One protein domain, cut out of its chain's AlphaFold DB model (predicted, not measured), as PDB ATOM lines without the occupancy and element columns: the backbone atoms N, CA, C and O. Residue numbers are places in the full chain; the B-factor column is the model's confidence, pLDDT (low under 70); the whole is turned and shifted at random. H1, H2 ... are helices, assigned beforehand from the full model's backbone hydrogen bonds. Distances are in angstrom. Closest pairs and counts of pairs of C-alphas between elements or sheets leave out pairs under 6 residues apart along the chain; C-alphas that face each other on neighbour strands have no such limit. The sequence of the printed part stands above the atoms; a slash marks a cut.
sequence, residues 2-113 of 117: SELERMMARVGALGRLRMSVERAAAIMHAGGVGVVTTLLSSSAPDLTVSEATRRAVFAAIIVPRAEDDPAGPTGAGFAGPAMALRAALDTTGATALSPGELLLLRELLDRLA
ATOM      1  N   SER A   2    -118.740 460.864   9.324       93.81
ATOM      2  CA  SER A   2    -119.984 461.326   8.692       93.81
ATOM      3  C   SER A   2    -120.459 460.352   7.599       93.81
ATOM      4  O   SER A   2    -119.707 459.478   7.165       93.81
ATOM      5  N   GLU A   3    -121.706 460.485   7.127       95.69
ATOM      6  CA  GLU A   3    -122.199 459.652   6.014       95.69
ATOM      7  C   GLU A   3    -121.382 459.871   4.734       95.69
ATOM      8  O   GLU A   3    -121.035 458.908   4.052       95.69
ATOM      9  N   LEU A   4    -121.011 461.124   4.446       95.12
ATOM     10  CA  LEU A   4    -120.183 461.458   3.290       95.12
ATOM     11  C   LEU A   4    -118.804 460.813   3.381       95.12
ATOM     12  O   LEU A   4    -118.361 460.213   2.408       95.12
ATOM     13  N   GLU A   5    -118.155 460.860   4.543       95.31
ATOM     14  CA  GLU A   5    -116.871 460.179   4.745       95.31
ATOM     15  C   GLU A   5    -117.003 458.667   4.533       95.31
ATOM     16  O   GLU A   5    -116.160 458.068   3.875       95.31
ATOM     17  N   ARG A   6    -118.096 458.039   4.988       95.25
ATOM     18  CA  ARG A   6    -118.323 456.606   4.748       95.25
ATOM     19  C   ARG A   6    -118.540 456.293   3.266       95.25
ATOM     20  O   ARG A   6    -118.046 455.281   2.769       95.25
ATOM     21  N   MET A   7    -119.270 457.145   2.544       95.56
ATOM     22  CA  MET A   7    -119.426 457.033   1.090       95.56
ATOM     23  C   MET A   7    -118.080 457.179   0.377       95.56
ATOM     24  O   MET A   7    -117.764 456.356  -0.480       95.56
ATOM     25  N   MET A   8    -117.279 458.176   0.754       95.62
ATOM     26  CA  MET A   8    -115.958 458.410   0.172       95.62
ATOM     27  C   MET A   8    -114.989 457.276   0.503       95.62
ATOM     28  O   MET A   8    -114.284 456.827  -0.392       95.62
ATOM     29  N   ALA A   9    -115.020 456.713   1.712       93.94
ATOM     30  CA  ALA A   9    -114.210 455.553   2.082       93.94
ATOM     31  C   ALA A   9    -114.478 454.345   1.170       93.94
ATOM     32  O   ALA A   9    -113.538 453.692   0.722       93.94
ATOM     33  N   ARG A  10    -115.744 454.089   0.800       94.06
ATOM     34  CA  ARG A  10    -116.086 453.034  -0.175       94.06
ATOM     35  C   ARG A  10    -115.480 453.290  -1.555       94.06
ATOM     36  O   ARG A  10    -115.066 452.348  -2.220       94.06
ATOM     37  N   VAL A  11    -115.418 454.546  -1.991       92.88
ATOM     38  CA  VAL A  11    -114.784 454.926  -3.265       92.88
ATOM     39  C   VAL A  11    -113.258 454.838  -3.169       92.88
ATOM     40  O   VAL A  11    -112.607 454.349  -4.094       92.88
ATOM     41  N   GLY A  12    -112.686 455.263  -2.042       91.19
ATOM     42  CA  GLY A  12    -111.256 455.188  -1.747       91.19
ATOM     43  C   GLY A  12    -110.745 453.753  -1.710       91.19
ATOM     44  O   GLY A  12    -109.689 453.476  -2.267       91.19
ATOM     45  N   ALA A  13    -111.543 452.821  -1.182       91.38
ATOM     46  CA  ALA A  13    -111.238 451.391  -1.190       91.38
ATOM     47  C   ALA A  13    -111.089 450.800  -2.601       91.38
ATOM     48  O   ALA A  13    -110.396 449.804  -2.782       91.38
ATOM     49  N   LEU A  14    -111.695 451.427  -3.614       90.69
ATOM     50  CA  LEU A  14    -111.520 451.058  -5.021       90.69
ATOM     51  C   LEU A  14    -110.291 451.726  -5.666       90.69
ATOM     52  O   LEU A  14    -110.090 451.592  -6.869       90.69
ATOM     53  N   GLY A  15    -109.512 452.501  -4.906       89.69
ATOM     54  CA  GLY A  15    -108.396 453.303  -5.410       89.69
ATOM     55  C   GLY A  15    -108.829 454.449  -6.325       89.69
ATOM     56  O   GLY A  15    -108.046 454.914  -7.148       89.69
ATOM     57  N   ARG A  16    -110.092 454.886  -6.227       90.38
ATOM     58  CA  ARG A  16    -110.695 455.835  -7.179       90.38
ATOM     59  C   ARG A  16    -110.741 457.276  -6.692       90.38
ATOM     60  O   ARG A  16    -111.235 458.127  -7.426       90.38
ATOM     61  N   LEU A  17    -110.272 457.568  -5.486       92.94
ATOM     62  CA  LEU A  17    -110.194 458.948  -5.016       92.94
ATOM     63  C   LEU A  17    -108.914 459.624  -5.512       92.94
ATOM     64  O   LEU A  17    -107.845 459.020  -5.536       92.94
ATOM     65  N   ARG A  18    -109.036 460.904  -5.873       92.81
ATOM     66  CA  ARG A  18    -107.905 461.791  -6.195       92.81
ATOM     67  C   ARG A  18    -107.237 462.417  -4.970       92.81
ATOM     68  O   ARG A  18    -106.300 463.184  -5.131       92.81
ATOM     69  N   MET A  19    -107.766 462.151  -3.781       94.50
ATOM     70  CA  MET A  19    -107.395 462.801  -2.527       94.50
ATOM     71  C   MET A  19    -107.806 461.942  -1.329       94.50
ATOM     72  O   MET A  19    -108.387 460.870  -1.522       94.50
ATOM     73  N   SER A  20    -107.543 462.414  -0.109       95.19
ATOM     74  CA  SER A  20    -108.008 461.749   1.112       95.19
ATOM     75  C   SER A  20    -109.540 461.655   1.189       95.19
ATOM     76  O   SER A  20    -110.283 462.418   0.556       95.19
ATOM     77  N   VAL A  21    -110.037 460.700   1.981       95.56
ATOM     78  CA  VAL A  21    -111.479 460.494   2.221       95.56
ATOM     79  C   VAL A  21    -112.101 461.747   2.836       95.56
ATOM     80  O   VAL A  21    -113.179 462.186   2.429       95.56
ATOM     81  N   GLU A  22    -111.393 462.329   3.792       95.50
ATOM     82  CA  GLU A  22    -111.767 463.497   4.568       95.50
ATOM     83  C   GLU A  22    -111.870 464.726   3.654       95.50
ATOM     84  O   GLU A  22    -112.893 465.419   3.649       95.50
ATOM     85  N   ARG A  23    -110.872 464.951   2.788       96.06
ATOM     86  CA  ARG A  23    -110.893 466.054   1.818       96.06
ATOM     87  C   ARG A  23    -111.991 465.885   0.771       96.06
ATOM     88  O   ARG A  23    -112.703 466.846   0.475       96.06
ATOM     89  N   ALA A  24    -112.186 464.674   0.248       96.38
ATOM     90  CA  ALA A  24    -113.257 464.396  -0.709       96.38
ATOM     91  C   ALA A  24    -114.649 464.654  -0.101       96.38
ATOM     92  O   ALA A  24    -115.510 465.264  -0.744       96.38
ATOM     93  N   ALA A  25    -114.866 464.239   1.152       97.31
ATOM     94  CA  ALA A  25    -116.115 464.472   1.871       97.31
ATOM     95  C   ALA A  25    -116.356 465.967   2.126       97.31
ATOM     96  O   ALA A  25    -117.475 466.444   1.920       97.31
ATOM     97  N   ALA A  26    -115.315 466.716   2.500       97.25
ATOM     98  CA  ALA A  26    -115.394 468.160   2.699       97.25
ATOM     99  C   ALA A  26    -115.777 468.906   1.408       97.25
ATOM    100  O   ALA A  26    -116.678 469.745   1.433       97.25
ATOM    101  N   ILE A  27    -115.163 468.566   0.268       97.56
ATOM    102  CA  ILE A  27    -115.487 469.178  -1.035       97.56
ATOM    103  C   ILE A  27    -116.927 468.854  -1.453       97.56
ATOM    104  O   ILE A  27    -117.653 469.747  -1.892       97.56
ATOM    105  N   MET A  28    -117.367 467.603  -1.285       97.19
ATOM    106  CA  MET A  28    -118.753 467.213  -1.566       97.19
ATOM    107  C   MET A  28    -119.745 468.004  -0.716       97.19
ATOM    108  O   MET A  28    -120.734 468.525  -1.235       97.19
ATOM    109  N   HIS A  29    -119.479 468.102   0.588       97.62
ATOM    110  CA  HIS A  29    -120.331 468.836   1.509       97.62
ATOM    111  C   HIS A  29    -120.413 470.315   1.126       97.62
ATOM    112  O   HIS A  29    -121.512 470.848   0.992       97.62
ATOM    113  N   ALA A  30    -119.268 470.954   0.871       98.00
ATOM    114  CA  ALA A  30    -119.202 472.351   0.461       98.00
ATOM    115  C   ALA A  30    -119.983 472.611  -0.839       98.00
ATOM    116  O   ALA A  30    -120.761 473.562  -0.902       98.00
ATOM    117  N   GLY A  31    -119.838 471.743  -1.848       97.62
ATOM    118  CA  GLY A  31    -120.595 471.841  -3.098       97.62
ATOM    119  C   GLY A  31    -122.107 471.719  -2.882       97.62
ATOM    120  O   GLY A  31    -122.871 472.529  -3.400       97.62
ATOM    121  N   GLY A  32    -122.544 470.754  -2.069       96.69
ATOM    122  CA  GLY A  32    -123.958 470.575  -1.728       96.69
ATOM    123  C   GLY A  32    -124.546 471.764  -0.964       96.69
ATOM    124  O   GLY A  32    -125.614 472.257  -1.325       96.69
ATOM    125  N   VAL A  33    -123.835 472.265   0.052       98.06
ATOM    126  CA  VAL A  33    -124.247 473.456   0.814       98.06
ATOM    127  C   VAL A  33    -124.339 474.674  -0.103       98.06
ATOM    128  O   VAL A  33    -125.349 475.371  -0.066       98.06
ATOM    129  N   GLY A  34    -123.345 474.894  -0.969       97.81
ATOM    130  CA  GLY A  34    -123.339 475.995  -1.935       97.81
ATOM    131  C   GLY A  34    -124.505 475.945  -2.924       97.81
ATOM    132  O   GLY A  34    -125.111 476.974  -3.214       97.81
ATOM    133  N   VAL A  35    -124.878 474.755  -3.406       98.38
ATOM    134  CA  VAL A  35    -126.075 474.579  -4.245       98.38
ATOM    135  C   VAL A  35    -127.331 474.969  -3.475       98.38
ATOM    136  O   VAL A  35    -128.131 475.754  -3.976       98.38
ATOM    137  N   VAL A  36    -127.505 474.462  -2.252       97.81
ATOM    138  CA  VAL A  36    -128.696 474.753  -1.439       97.81
ATOM    139  C   VAL A  36    -128.819 476.248  -1.159       97.81
ATOM    140  O   VAL A  36    -129.886 476.818  -1.375       97.81
ATOM    141  N   THR A  37    -127.739 476.908  -0.736       98.31
ATOM    142  CA  THR A  37    -127.759 478.354  -0.469       98.31
ATOM    143  C   THR A  37    -128.036 479.163  -1.734       98.31
ATOM    144  O   THR A  37    -128.818 480.112  -1.685       98.31
ATOM    145  N   THR A  38    -127.471 478.763  -2.877       97.88
ATOM    146  CA  THR A  38    -127.709 479.416  -4.173       97.88
ATOM    147  C   THR A  38    -129.174 479.310  -4.593       97.88
ATOM    148  O   THR A  38    -129.784 480.314  -4.956       97.88
ATOM    149  N   LEU A  39    -129.768 478.116  -4.497       97.50
ATOM    150  CA  LEU A  39    -131.164 477.887  -4.877       97.50
ATOM    151  C   LEU A  39    -132.140 478.623  -3.954       97.50
ATOM    152  O   LEU A  39    -133.091 479.225  -4.443       97.50
ATOM    153  N   LEU A  40    -131.890 478.623  -2.639       98.00
ATOM    154  CA  LEU A  40    -132.724 479.338  -1.662       98.00
ATOM    155  C   LEU A  40    -132.684 480.861  -1.832       98.00
ATOM    156  O   LEU A  40    -133.625 481.542  -1.436       98.00
ATOM    157  N   SER A  41    -131.609 481.396  -2.412       97.25
ATOM    158  CA  SER A  41    -131.449 482.838  -2.627       97.25
ATOM    159  C   SER A  41    -132.129 483.340  -3.907       97.25
ATOM    160  O   SER A  41    -132.178 484.549  -4.132       97.25
ATOM    161  N   SER A  42    -132.643 482.444  -4.758       95.69
ATOM    162  CA  SER A  42    -133.291 482.798  -6.024       95.69
ATOM    163  C   SER A  42    -134.816 482.758  -5.910       95.69
ATOM    164  O   SER A  42    -135.388 481.794  -5.409       95.69
ATOM    165  N   SER A  43    -135.497 483.772  -6.453       96.25
ATOM    166  CA  SER A  43    -136.958 483.765  -6.622       96.25
ATOM    167  C   SER A  43    -137.431 482.887  -7.792       96.25
ATOM    168  O   SER A  43    -138.609 482.544  -7.864       96.25
ATOM    169  N   ALA A  44    -136.516 482.501  -8.687       96.81
ATOM    170  CA  ALA A  44    -136.734 481.579  -9.798       96.81
ATOM    171  C   ALA A  44    -135.562 480.574  -9.850       96.81
ATOM    172  O   ALA A  44    -134.593 480.788 -10.584       96.81
ATOM    173  N   PRO A  45    -135.567 479.531  -9.000       94.94
ATOM    174  CA  PRO A  45    -134.431 478.623  -8.857       94.94
ATOM    175  C   PRO A  45    -134.215 477.758 -10.106       94.94
ATOM    176  O   PRO A  45    -135.122 477.060 -10.557       94.94
ATOM    177  N   ASP A  46    -132.984 477.755 -10.622       96.69
ATOM    178  CA  ASP A  46    -132.548 476.856 -11.693       96.69
ATOM    179  C   ASP A  46    -131.974 475.560 -11.103       96.69
ATOM    180  O   ASP A  46    -130.846 475.514 -10.605       96.69
ATOM    181  N   LEU A  47    -132.750 474.478 -11.174       95.56
ATOM    182  CA  LEU A  47    -132.358 473.183 -10.617       95.56
ATOM    183  C   LEU A  47    -131.185 472.525 -11.362       95.56
ATOM    184  O   LEU A  47    -130.534 471.641 -10.797       95.56
ATOM    185  N   THR A  48    -130.860 472.964 -12.584       97.19
ATOM    186  CA  THR A  48    -129.735 472.409 -13.357       97.19
ATOM    187  C   THR A  48    -128.380 472.713 -12.711       97.19
ATOM    188  O   THR A  48    -127.431 471.939 -12.862       97.19
ATOM    189  N   VAL A  49    -128.305 473.765 -11.883       96.56
ATOM    190  CA  VAL A  49    -127.117 474.126 -11.090       96.56
ATOM    191  C   VAL A  49    -126.687 472.985 -10.166       96.56
ATOM    192  O   VAL A  49    -125.488 472.737 -10.004       96.56
ATOM    193  N   SER A  50    -127.645 472.249  -9.594       97.12
ATOM    194  CA  SER A  50    -127.361 471.101  -8.724       97.12
ATOM    195  C   SER A  50    -126.636 469.991  -9.483       97.12
ATOM    196  O   SER A  50    -125.596 469.490  -9.046       97.12
ATOM    197  N   GLU A  51    -127.135 469.648 -10.671       96.50
ATOM    198  CA  GLU A  51    -126.547 468.600 -11.499       96.50
ATOM    199  C   GLU A  51    -125.165 468.995 -12.030       96.50
ATOM    200  O   GLU A  51    -124.219 468.201 -11.944       96.50
ATOM    201  N   ALA A  52    -125.023 470.228 -12.516       97.31
ATOM    202  CA  ALA A  52    -123.750 470.755 -12.990       97.31
ATOM    203  C   ALA A  52    -122.691 470.758 -11.876       97.31
ATOM    204  O   ALA A  52    -121.575 470.276 -12.090       97.31
ATOM    205  N   THR A  53    -123.058 471.211 -10.673       97.75
ATOM    206  CA  THR A  53    -122.156 471.233  -9.512       97.75
ATOM    207  C   THR A  53    -121.769 469.827  -9.085       97.75
ATOM    208  O   THR A  53    -120.584 469.549  -8.904       97.75
ATOM    209  N   ARG A  54    -122.731 468.901  -8.987       95.19
ATOM    210  CA  ARG A  54    -122.453 467.498  -8.648       95.19
ATOM    211  C   ARG A  54    -121.455 466.881  -9.624       95.19
ATOM    212  O   ARG A  54    -120.511 466.220  -9.198       95.19
ATOM    213  N   ARG A  55    -121.640 467.106 -10.926       94.94
ATOM    214  CA  ARG A  55    -120.736 466.594 -11.963       94.94
ATOM    215  C   ARG A  55    -119.337 467.200 -11.844       94.94
ATOM    216  O   ARG A  55    -118.364 466.457 -11.921       94.94
ATOM    217  N   ALA A  56    -119.236 468.508 -11.608       96.06
ATOM    218  CA  ALA A  56    -117.958 469.190 -11.401       96.06
ATOM    219  C   ALA A  56    -117.227 468.678 -10.150       96.06
ATOM    220  O   ALA A  56    -116.047 468.343 -10.219       96.06
ATOM    221  N   VAL A  57    -117.941 468.529  -9.031       96.56
ATOM    222  CA  VAL A  57    -117.406 467.945  -7.795       96.56
ATOM    223  C   VAL A  57    -116.909 466.526  -8.051       96.56
ATOM    224  O   VAL A  57    -115.762 466.229  -7.740       96.56
ATOM    225  N   PHE A  58    -117.716 465.659  -8.671       94.12
ATOM    226  CA  PHE A  58    -117.324 464.274  -8.958       94.12
ATOM    227  C   PHE A  58    -116.072 464.215  -9.837       94.12
ATOM    228  O   PHE A  58    -115.167 463.434  -9.553       94.12
ATOM    229  N   ALA A  59    -115.989 465.066 -10.862       91.62
ATOM    230  CA  ALA A  59    -114.805 465.175 -11.706       91.62
ATOM    231  C   ALA A  59    -113.567 465.637 -10.920       91.62
ATOM    232  O   ALA A  59    -112.464 465.193 -11.219       91.62
ATOM    233  N   ALA A  60    -113.724 466.466  -9.887       92.50
ATOM    234  CA  ALA A  60    -112.619 466.865  -9.019       92.50
ATOM    235  C   ALA A  60    -112.174 465.742  -8.062       92.50
ATOM    236  O   ALA A  60    -110.981 465.596  -7.809       92.50
ATOM    237  N   ILE A  61    -113.103 464.927  -7.549       93.94
ATOM    238  CA  ILE A  61    -112.808 463.950  -6.483       93.94
ATOM    239  C   ILE A  61    -112.540 462.513  -6.969       93.94
ATOM    240  O   ILE A  61    -111.814 461.788  -6.290       93.94
ATOM    241  N   ILE A  62    -113.084 462.082  -8.118       91.44
ATOM    242  CA  ILE A  62    -113.104 460.662  -8.541       91.44
ATOM    243  C   ILE A  62    -112.371 460.419  -9.856       91.44
ATOM    244  O   ILE A  62    -112.786 460.916 -10.906       91.44
ATOM    245  N   VAL A  63    -111.358 459.555  -9.833       84.81
ATOM    246  CA  VAL A  63    -110.680 459.065 -11.037       84.81
ATOM    247  C   VAL A  63    -111.681 458.291 -11.926       84.81
ATOM    248  O   VAL A  63    -112.345 457.352 -11.444       84.81
ATOM    249  N   PRO A  64    -111.845 458.682 -13.208       70.25
ATOM    250  CA  PRO A  64    -112.687 457.963 -14.156       70.25
ATOM    251  C   PRO A  64    -112.171 456.537 -14.358       70.25
ATOM    252  O   PRO A  64    -111.043 456.199 -13.998       70.25
ATOM    253  N   ARG A  65    -113.042 455.650 -14.838       65.44
ATOM    254  CA  ARG A  65    -112.680 454.245 -15.025       65.44
ATOM    255  C   ARG A  65    -111.680 454.173 -16.186       65.44
ATOM    256  O   ARG A  65    -111.863 454.866 -17.174       65.44
ATOM    257  N   ALA A  66    -110.651 453.332 -16.079       58.25
ATOM    258  CA  ALA A  66    -109.610 453.197 -17.109       58.25
ATOM    259  C   ALA A  66    -110.147 452.793 -18.501       58.25
ATOM    260  O   ALA A  66    -109.449 452.928 -19.494       58.25
ATOM    261  N   GLU A  67    -111.390 452.315 -18.578       56.25
ATOM    262  CA  GLU A  67    -112.081 451.998 -19.833       56.25
ATOM    263  C   GLU A  67    -112.426 453.257 -20.657       56.25
ATOM    264  O   GLU A  67    -112.670 453.145 -21.854       56.25
ATOM    265  N   ASP A  68    -112.388 454.443 -20.038       53.78
ATOM    266  CA  ASP A  68    -112.712 455.731 -20.658       53.78
ATOM    267  C   ASP A  68    -111.472 456.519 -21.144       53.78
ATOM    268  O   ASP A  68    -111.635 457.600 -21.711       53.78
ATOM    269  N   ASP A  69    -110.243 456.015 -20.938       48.28
ATOM    270  CA  ASP A  69    -109.003 456.703 -21.339       48.28
ATOM    271  C   ASP A  69    -108.002 455.748 -22.035       48.28
ATOM    272  O   ASP A  69    -107.381 454.906 -21.380       48.28
ATOM    273  N   PRO A  70    -107.834 455.832 -23.371       44.75
ATOM    274  CA  PRO A  70    -106.896 454.995 -24.122       44.75
ATOM    275  C   PRO A  70    -105.426 455.380 -23.889       44.75
ATOM    276  O   PRO A  70    -104.529 454.617 -24.256       44.75
ATOM    277  N   ALA A  71    -105.157 456.532 -23.267       46.97
ATOM    278  CA  ALA A  71    -103.858 456.826 -22.690       46.97
ATOM    279  C   ALA A  71    -103.838 456.220 -21.279       46.97
ATOM    280  O   ALA A  71    -104.388 456.785 -20.340       46.97
ATOM    281  N   GLY A  72    -103.235 455.033 -21.119       47.16
ATOM    282  CA  GLY A  72    -102.999 454.441 -19.790       47.16
ATOM    283  C   GLY A  72    -102.402 455.472 -18.820       47.16
ATOM    284  O   GLY A  72    -101.828 456.444 -19.292       47.16
ATOM    285  N   PRO A  73    -102.512 455.298 -17.489       51.44
ATOM    286  CA  PRO A  73    -102.514 456.385 -16.505       51.44
ATOM    287  C   PRO A  73    -101.214 457.212 -16.482       51.44
ATOM    288  O   PRO A  73    -100.361 457.074 -15.604       51.44
ATOM    289  N   THR A  74    -101.061 458.112 -17.448       45.78
ATOM    290  CA  THR A  74     -99.981 459.084 -17.566       45.78
ATOM    291  C   THR A  74    -100.306 460.212 -16.603       45.78
ATOM    292  O   THR A  74    -100.877 461.229 -16.981       45.78
ATOM    293  N   GLY A  75    -100.040 459.964 -15.321       51.12
ATOM    294  CA  GLY A  75    -100.380 460.867 -14.221       51.12
ATOM    295  C   GLY A  75    -100.991 460.181 -12.999       51.12
ATOM    296  O   GLY A  75    -101.694 460.844 -12.243       51.12
ATOM    297  N   ALA A  76    -100.781 458.869 -12.795       60.19
ATOM    298  CA  ALA A  76    -101.188 458.184 -11.564       60.19
ATOM    299  C   ALA A  76    -100.456 458.768 -10.341       60.19
ATOM    300  O   ALA A  76     -99.429 458.253  -9.904       60.19
ATOM    301  N   GLY A  77    -100.987 459.864  -9.796       75.50
ATOM    302  CA  GLY A  77    -100.576 460.404  -8.509       75.50
ATOM    303  C   GLY A  77    -100.793 459.387  -7.387       75.50
ATOM    304  O   GLY A  77    -101.537 458.411  -7.525       75.50
ATOM    305  N   PHE A  78    -100.157 459.623  -6.243       87.19
ATOM    306  CA  PHE A  78    -100.142 458.671  -5.130       87.19
ATOM    307  C   PHE A  78    -101.518 458.428  -4.488       87.19
ATOM    308  O   PHE A  78    -101.683 457.435  -3.786       87.19
ATOM    309  N   ALA A  79    -102.517 459.278  -4.748       89.50
ATOM    310  CA  ALA A  79    -103.811 459.241  -4.072       89.50
ATOM    311  C   ALA A  79    -104.594 457.936  -4.228       89.50
ATOM    312  O   ALA A  79    -105.016 457.361  -3.225       89.50
ATOM    313  N   GLY A  80    -104.758 457.437  -5.455       89.00
ATOM    314  CA  GLY A  80    -105.491 456.191  -5.696       89.00
ATOM    315  C   GLY A  80    -104.861 455.002  -4.957       89.00
ATOM    316  O   GLY A  80    -105.528 454.386  -4.120       89.00
ATOM    317  N   PRO A  81    -103.566 454.706  -5.195       90.31
ATOM    318  CA  PRO A  81    -102.847 453.660  -4.471       90.31
ATOM    319  C   PRO A  81    -102.837 453.854  -2.948       90.31
ATOM    320  O   PRO A  81    -103.035 452.884  -2.214       90.31
ATOM    321  N   ALA A  82    -102.659 455.086  -2.459       92.88
ATOM    322  CA  ALA A  82    -102.639 455.375  -1.027       92.88
ATOM    323  C   ALA A  82    -103.988 455.079  -0.359       92.88
ATOM    324  O   ALA A  82    -104.027 454.440   0.693       92.88
ATOM    325  N   MET A  83    -105.102 455.473  -0.987       93.88
ATOM    326  CA  MET A  83    -106.447 455.210  -0.463       93.88
ATOM    327  C   MET A  83    -106.831 453.731  -0.533       93.88
ATOM    328  O   MET A  83    -107.446 453.221   0.406       93.88
ATOM    329  N   ALA A  84    -106.418 453.021  -1.587       91.69
ATOM    330  CA  ALA A  84    -106.618 451.577  -1.681       91.69
ATOM    331  C   ALA A  84    -105.865 450.832  -0.565       91.69
ATOM    332  O   ALA A  84    -106.439 449.970   0.104       91.69
ATOM    333  N   LEU A  85    -104.603 451.198  -0.310       92.88
ATOM    334  CA  LEU A  85    -103.813 450.601   0.766       92.88
ATOM    335  C   LEU A  85    -104.386 450.940   2.148       92.88
ATOM    336  O   LEU A  85    -104.510 450.047   2.982       92.88
ATOM    337  N   ARG A  86    -104.796 452.192   2.384       92.25
ATOM    338  CA  ARG A  86    -105.440 452.607   3.643       92.25
ATOM    339  C   ARG A  86    -106.675 451.754   3.941       92.25
ATOM    340  O   ARG A  86    -106.795 451.208   5.034       92.25
ATOM    341  N   ALA A  87    -107.534 451.544   2.944       91.50
ATOM    342  CA  ALA A  87    -108.705 450.681   3.085       91.50
ATOM    343  C   ALA A  87    -108.340 449.206   3.349       91.50
ATOM    344  O   ALA A  87    -108.992 448.531   4.151       91.50
ATOM    345  N   ALA A  88    -107.288 448.690   2.710       91.50
ATOM    346  CA  ALA A  88    -106.801 447.336   2.970       91.50
ATOM    347  C   ALA A  88    -106.295 447.174   4.417       91.50
ATOM    348  O   ALA A  88    -106.584 446.165   5.061       91.50
ATOM    349  N   LEU A  89    -105.598 448.175   4.964       91.00
ATOM    350  CA  LEU A  89    -105.145 448.173   6.361       91.00
ATOM    351  C   LEU A  89    -106.326 448.146   7.343       91.00
ATOM    352  O   LEU A  89    -106.296 447.394   8.317       91.00
ATOM    353  N   ASP A  90    -107.386 448.906   7.064       85.75
ATOM    354  CA  ASP A  90    -108.574 448.970   7.923       85.75
ATOM    355  C   ASP A  90    -109.396 447.674   7.906       85.75
ATOM    356  O   ASP A  90    -109.993 447.306   8.916       85.75
ATOM    357  N   THR A  91    -109.409 446.957   6.780       85.31
ATOM    358  CA  THR A  91    -110.140 445.684   6.644       85.31
ATOM    359  C   THR A  91    -109.366 444.486   7.188       85.31
ATOM    360  O   THR A  91    -109.967 443.581   7.763       85.31
ATOM    361  N   THR A  92    -108.043 444.464   7.020       82.75
ATOM    362  CA  THR A  92    -107.195 443.327   7.422       82.75
ATOM    363  C   THR A  92    -106.663 443.438   8.851       82.75
ATOM    364  O   THR A  92    -106.128 442.467   9.383       82.75
ATOM    365  N   GLY A  93    -106.791 444.607   9.487       71.69
ATOM    366  CA  GLY A  93    -106.335 444.855  10.857       71.69
ATOM    367  C   GLY A  93    -104.815 444.978  11.012       71.69
ATOM    368  O   GLY A  93    -104.359 445.220  12.125       71.69
ATOM    369  N   ALA A  94    -104.051 444.826   9.919       76.94
ATOM    370  CA  ALA A  94    -102.605 445.042   9.826       76.94
ATOM    371  C   ALA A  94    -101.811 444.543  11.053       76.94
ATOM    372  O   ALA A  94    -101.011 445.277  11.628       76.94
ATOM    373  N   THR A  95    -102.025 443.285  11.450       78.88
ATOM    374  CA  THR A  95    -101.550 442.713  12.728       78.88
ATOM    375  C   THR A  95    -100.029 442.697  12.916       78.88
ATOM    376  O   THR A  95     -99.555 442.490  14.030       78.88
ATOM    377  N   ALA A  96     -99.264 442.917  11.844       87.94
ATOM    378  CA  ALA A  96     -97.811 443.049  11.876       87.94
ATOM    379  C   ALA A  96     -97.324 444.433  12.354       87.94
ATOM    380  O   ALA A  96     -96.143 444.573  12.659       87.94
ATOM    381  N   LEU A  97     -98.200 445.443  12.400       91.56
ATOM    382  CA  LEU A  97     -97.872 446.807  12.814       91.56
ATOM    383  C   LEU A  97     -98.369 447.072  14.235       91.56
ATOM    384  O   LEU A  97     -99.500 446.738  14.595       91.56
ATOM    385  N   SER A  98     -97.545 447.738  15.037       93.62
ATOM    386  CA  SER A  98     -97.990 448.299  16.308       93.62
ATOM    387  C   SER A  98     -99.048 449.393  16.083       93.62
ATOM    388  O   SER A  98     -99.104 450.008  15.012       93.62
ATOM    389  N   PRO A  99     -99.865 449.723  17.103       91.88
ATOM    390  CA  PRO A  99    -100.855 450.793  16.985       91.88
ATOM    391  C   PRO A  99    -100.258 452.146  16.569       91.88
ATOM    392  O   PRO A  99    -100.887 452.890  15.817       91.88
ATOM    393  N   GLY A 100     -99.039 452.458  17.029       94.44
ATOM    394  CA  GLY A 100     -98.337 453.694  16.678       94.44
ATOM    395  C   GLY A 100     -97.860 453.717  15.225       94.44
ATOM    396  O   GLY A 100     -98.044 454.719  14.537       94.44
ATOM    397  N   GLU A 101     -97.311 452.606  14.729       95.50
ATOM    398  CA  GLU A 101     -96.904 452.476  13.323       95.50
ATOM    399  C   GLU A 101     -98.107 452.547  12.385       95.50
ATOM    400  O   GLU A 101     -98.049 453.222  11.360       95.50
ATOM    401  N   LEU A 102     -99.219 451.908  12.755       93.50
ATOM    402  CA  LEU A 102    -100.454 451.961  11.981       93.50
ATOM    403  C   LEU A 102    -101.019 453.385  11.913       93.50
ATOM    404  O   LEU A 102    -101.469 453.820  10.854       93.50
ATOM    405  N   LEU A 103    -100.983 454.122  13.030       93.56
ATOM    406  CA  LEU A 103    -101.406 455.522  13.073       93.56
ATOM    407  C   LEU A 103    -100.531 456.395  12.165       93.56
ATOM    408  O   LEU A 103    -101.062 457.153  11.356       93.56
ATOM    409  N   LEU A 104     -99.206 456.250  12.262       96.44
ATOM    410  CA  LEU A 104     -98.265 456.987  11.422       96.44
ATOM    411  C   LEU A 104     -98.453 456.652   9.939       96.44
ATOM    412  O   LEU A 104     -98.463 457.550   9.105       96.44
ATOM    413  N   LEU A 105     -98.628 455.375   9.598       95.69
ATOM    414  CA  LEU A 105     -98.826 454.954   8.215       95.69
ATOM    415  C   LEU A 105    -100.102 455.557   7.623       95.69
ATOM    416  O   LEU A 105    -100.060 456.068   6.509       95.69
ATOM    417  N   ARG A 106    -101.217 455.560   8.365       94.44
ATOM    418  CA  ARG A 106    -102.466 456.204   7.920       94.44
ATOM    419  C   ARG A 106    -102.265 457.691   7.631       94.44
ATOM    420  O   ARG A 106    -102.636 458.138   6.552       94.44
ATOM    421  N   GLU A 107    -101.609 458.411   8.539       95.75
ATOM    422  CA  GLU A 107    -101.281 459.831   8.360       95.75
ATOM    423  C   GLU A 107    -100.428 460.068   7.104       95.75
ATOM    424  O   GLU A 107    -100.698 460.963   6.303       95.75
ATOM    425  N   LEU A 108     -99.404 459.241   6.882       97.06
ATOM    426  CA  LEU A 108     -98.552 459.355   5.699       97.06
ATOM    427  C   LEU A 108     -99.319 459.067   4.401       97.06
ATOM    428  O   LEU A 108     -99.085 459.746   3.401       97.06
ATOM    429  N   LEU A 109    -100.237 458.098   4.404       95.75
ATOM    430  CA  LEU A 109    -101.084 457.791   3.248       95.75
ATOM    431  C   LEU A 109    -102.054 458.934   2.932       95.75
ATOM    432  O   LEU A 109    -102.209 459.278   1.761       95.75
ATOM    433  N   ASP A 110    -102.650 459.557   3.949       94.81
ATOM    434  CA  ASP A 110    -103.521 460.724   3.768       94.81
ATOM    435  C   ASP A 110    -102.730 461.912   3.190       94.81
ATOM    436  O   ASP A 110    -103.148 462.530   2.209       94.81
ATOM    437  N   ARG A 111    -101.510 462.154   3.686       94.75
ATOM    438  CA  ARG A 111    -100.607 463.184   3.140       94.75
ATOM    439  C   ARG A 111    -100.195 462.920   1.692       94.75
ATOM    440  O   ARG A 111    -100.163 463.852   0.888       94.75
ATOM    441  N   LEU A 112     -99.874 461.673   1.347       93.75
ATOM    442  CA  LEU A 112     -99.560 461.291  -0.033       93.75
ATOM    443  C   LEU A 112    -100.766 461.485  -0.951       93.75
ATOM    444  O   LEU A 112    -100.599 461.925  -2.086       93.75
ATOM    445  N   ALA A 113    -101.972 461.198  -0.461       92.31
ATOM    446  CA  ALA A 113    -103.184 461.394  -1.234       92.31
ATOM    447  C   ALA A 113    -103.520 462.867  -1.463       92.31
ATOM    448  O   ALA A 113    -104.012 463.215  -2.530       92.31
TER     449      ALA A 113
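Overview. This is residues 2 to 113 of the 117 residues of an uncharacterized protein of Streptomyces sp. SID5606 (UniProt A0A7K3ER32). Two helical hairpins, H2 with H3 and H4 with H5, are set roughly end to end, and H1 bridges them, packing on residues 21 to 29 of H2 and on H4. The loop of residues 66 to 75 sticks out from the body, as does the turn of residues 40 to 45 at the far end of the first hairpin. The printed part has 112 residues with five named helices, H1 to H5 in order, and no named strand; the class is all helix. The whole is loose and flat, with a radius of gyration of the C-alphas of 16.9 A and spans of 59 by 36 by 19 A.

Along the chain. H1, residues 3 to 12, begins at C-alpha 3 (-122.199, 459.652, 6.014) and is 14.1 A long. H2, residues 21 to 40, is 28.7 A long, and H3, residues 48 to 61, 20.1 A. H4, residues 79 to 92, is 19.9 A long. H5, residues 99 to 113, is 21.2 A long and ends at C-alpha 113 (-103.184, 461.394, -1.234).

Arrangement. H1 touches H2 at a steep tilt of 49 degrees, opposite ways; their closest C-alphas, of Glu 5 and Ala 25, are 5.2 A apart. H1 also touches H4, about perpendicular at 75 degrees, with the C-alphas of Gly 12 and Met 83 closest at 5.0 A. H2 and H3 touch as a hairpin at a shallow tilt of 13 degrees, closest at the C-alphas of Ala 24 and Ile 61, 5.8 A. H4 and H5 touch as a hairpin at 25 degrees, a shallow tilt, closest at the C-alphas of Ala 79 and Ala 113, 3.6 A. H3 is apart from H1, H4 and H5. In H1 to H5 every O i to N i+4 pair is within hydrogen-bond range.

Size, cuts and confidence. The C-alphas of Ser 43 and Ala 96, the two farthest apart, are 59.4 A apart. The printed part has no cut. The link from H3 to H4, 17 residues, is long. Mean pLDDT of the printed part is 88.9; residues 65 to 76 are under 70.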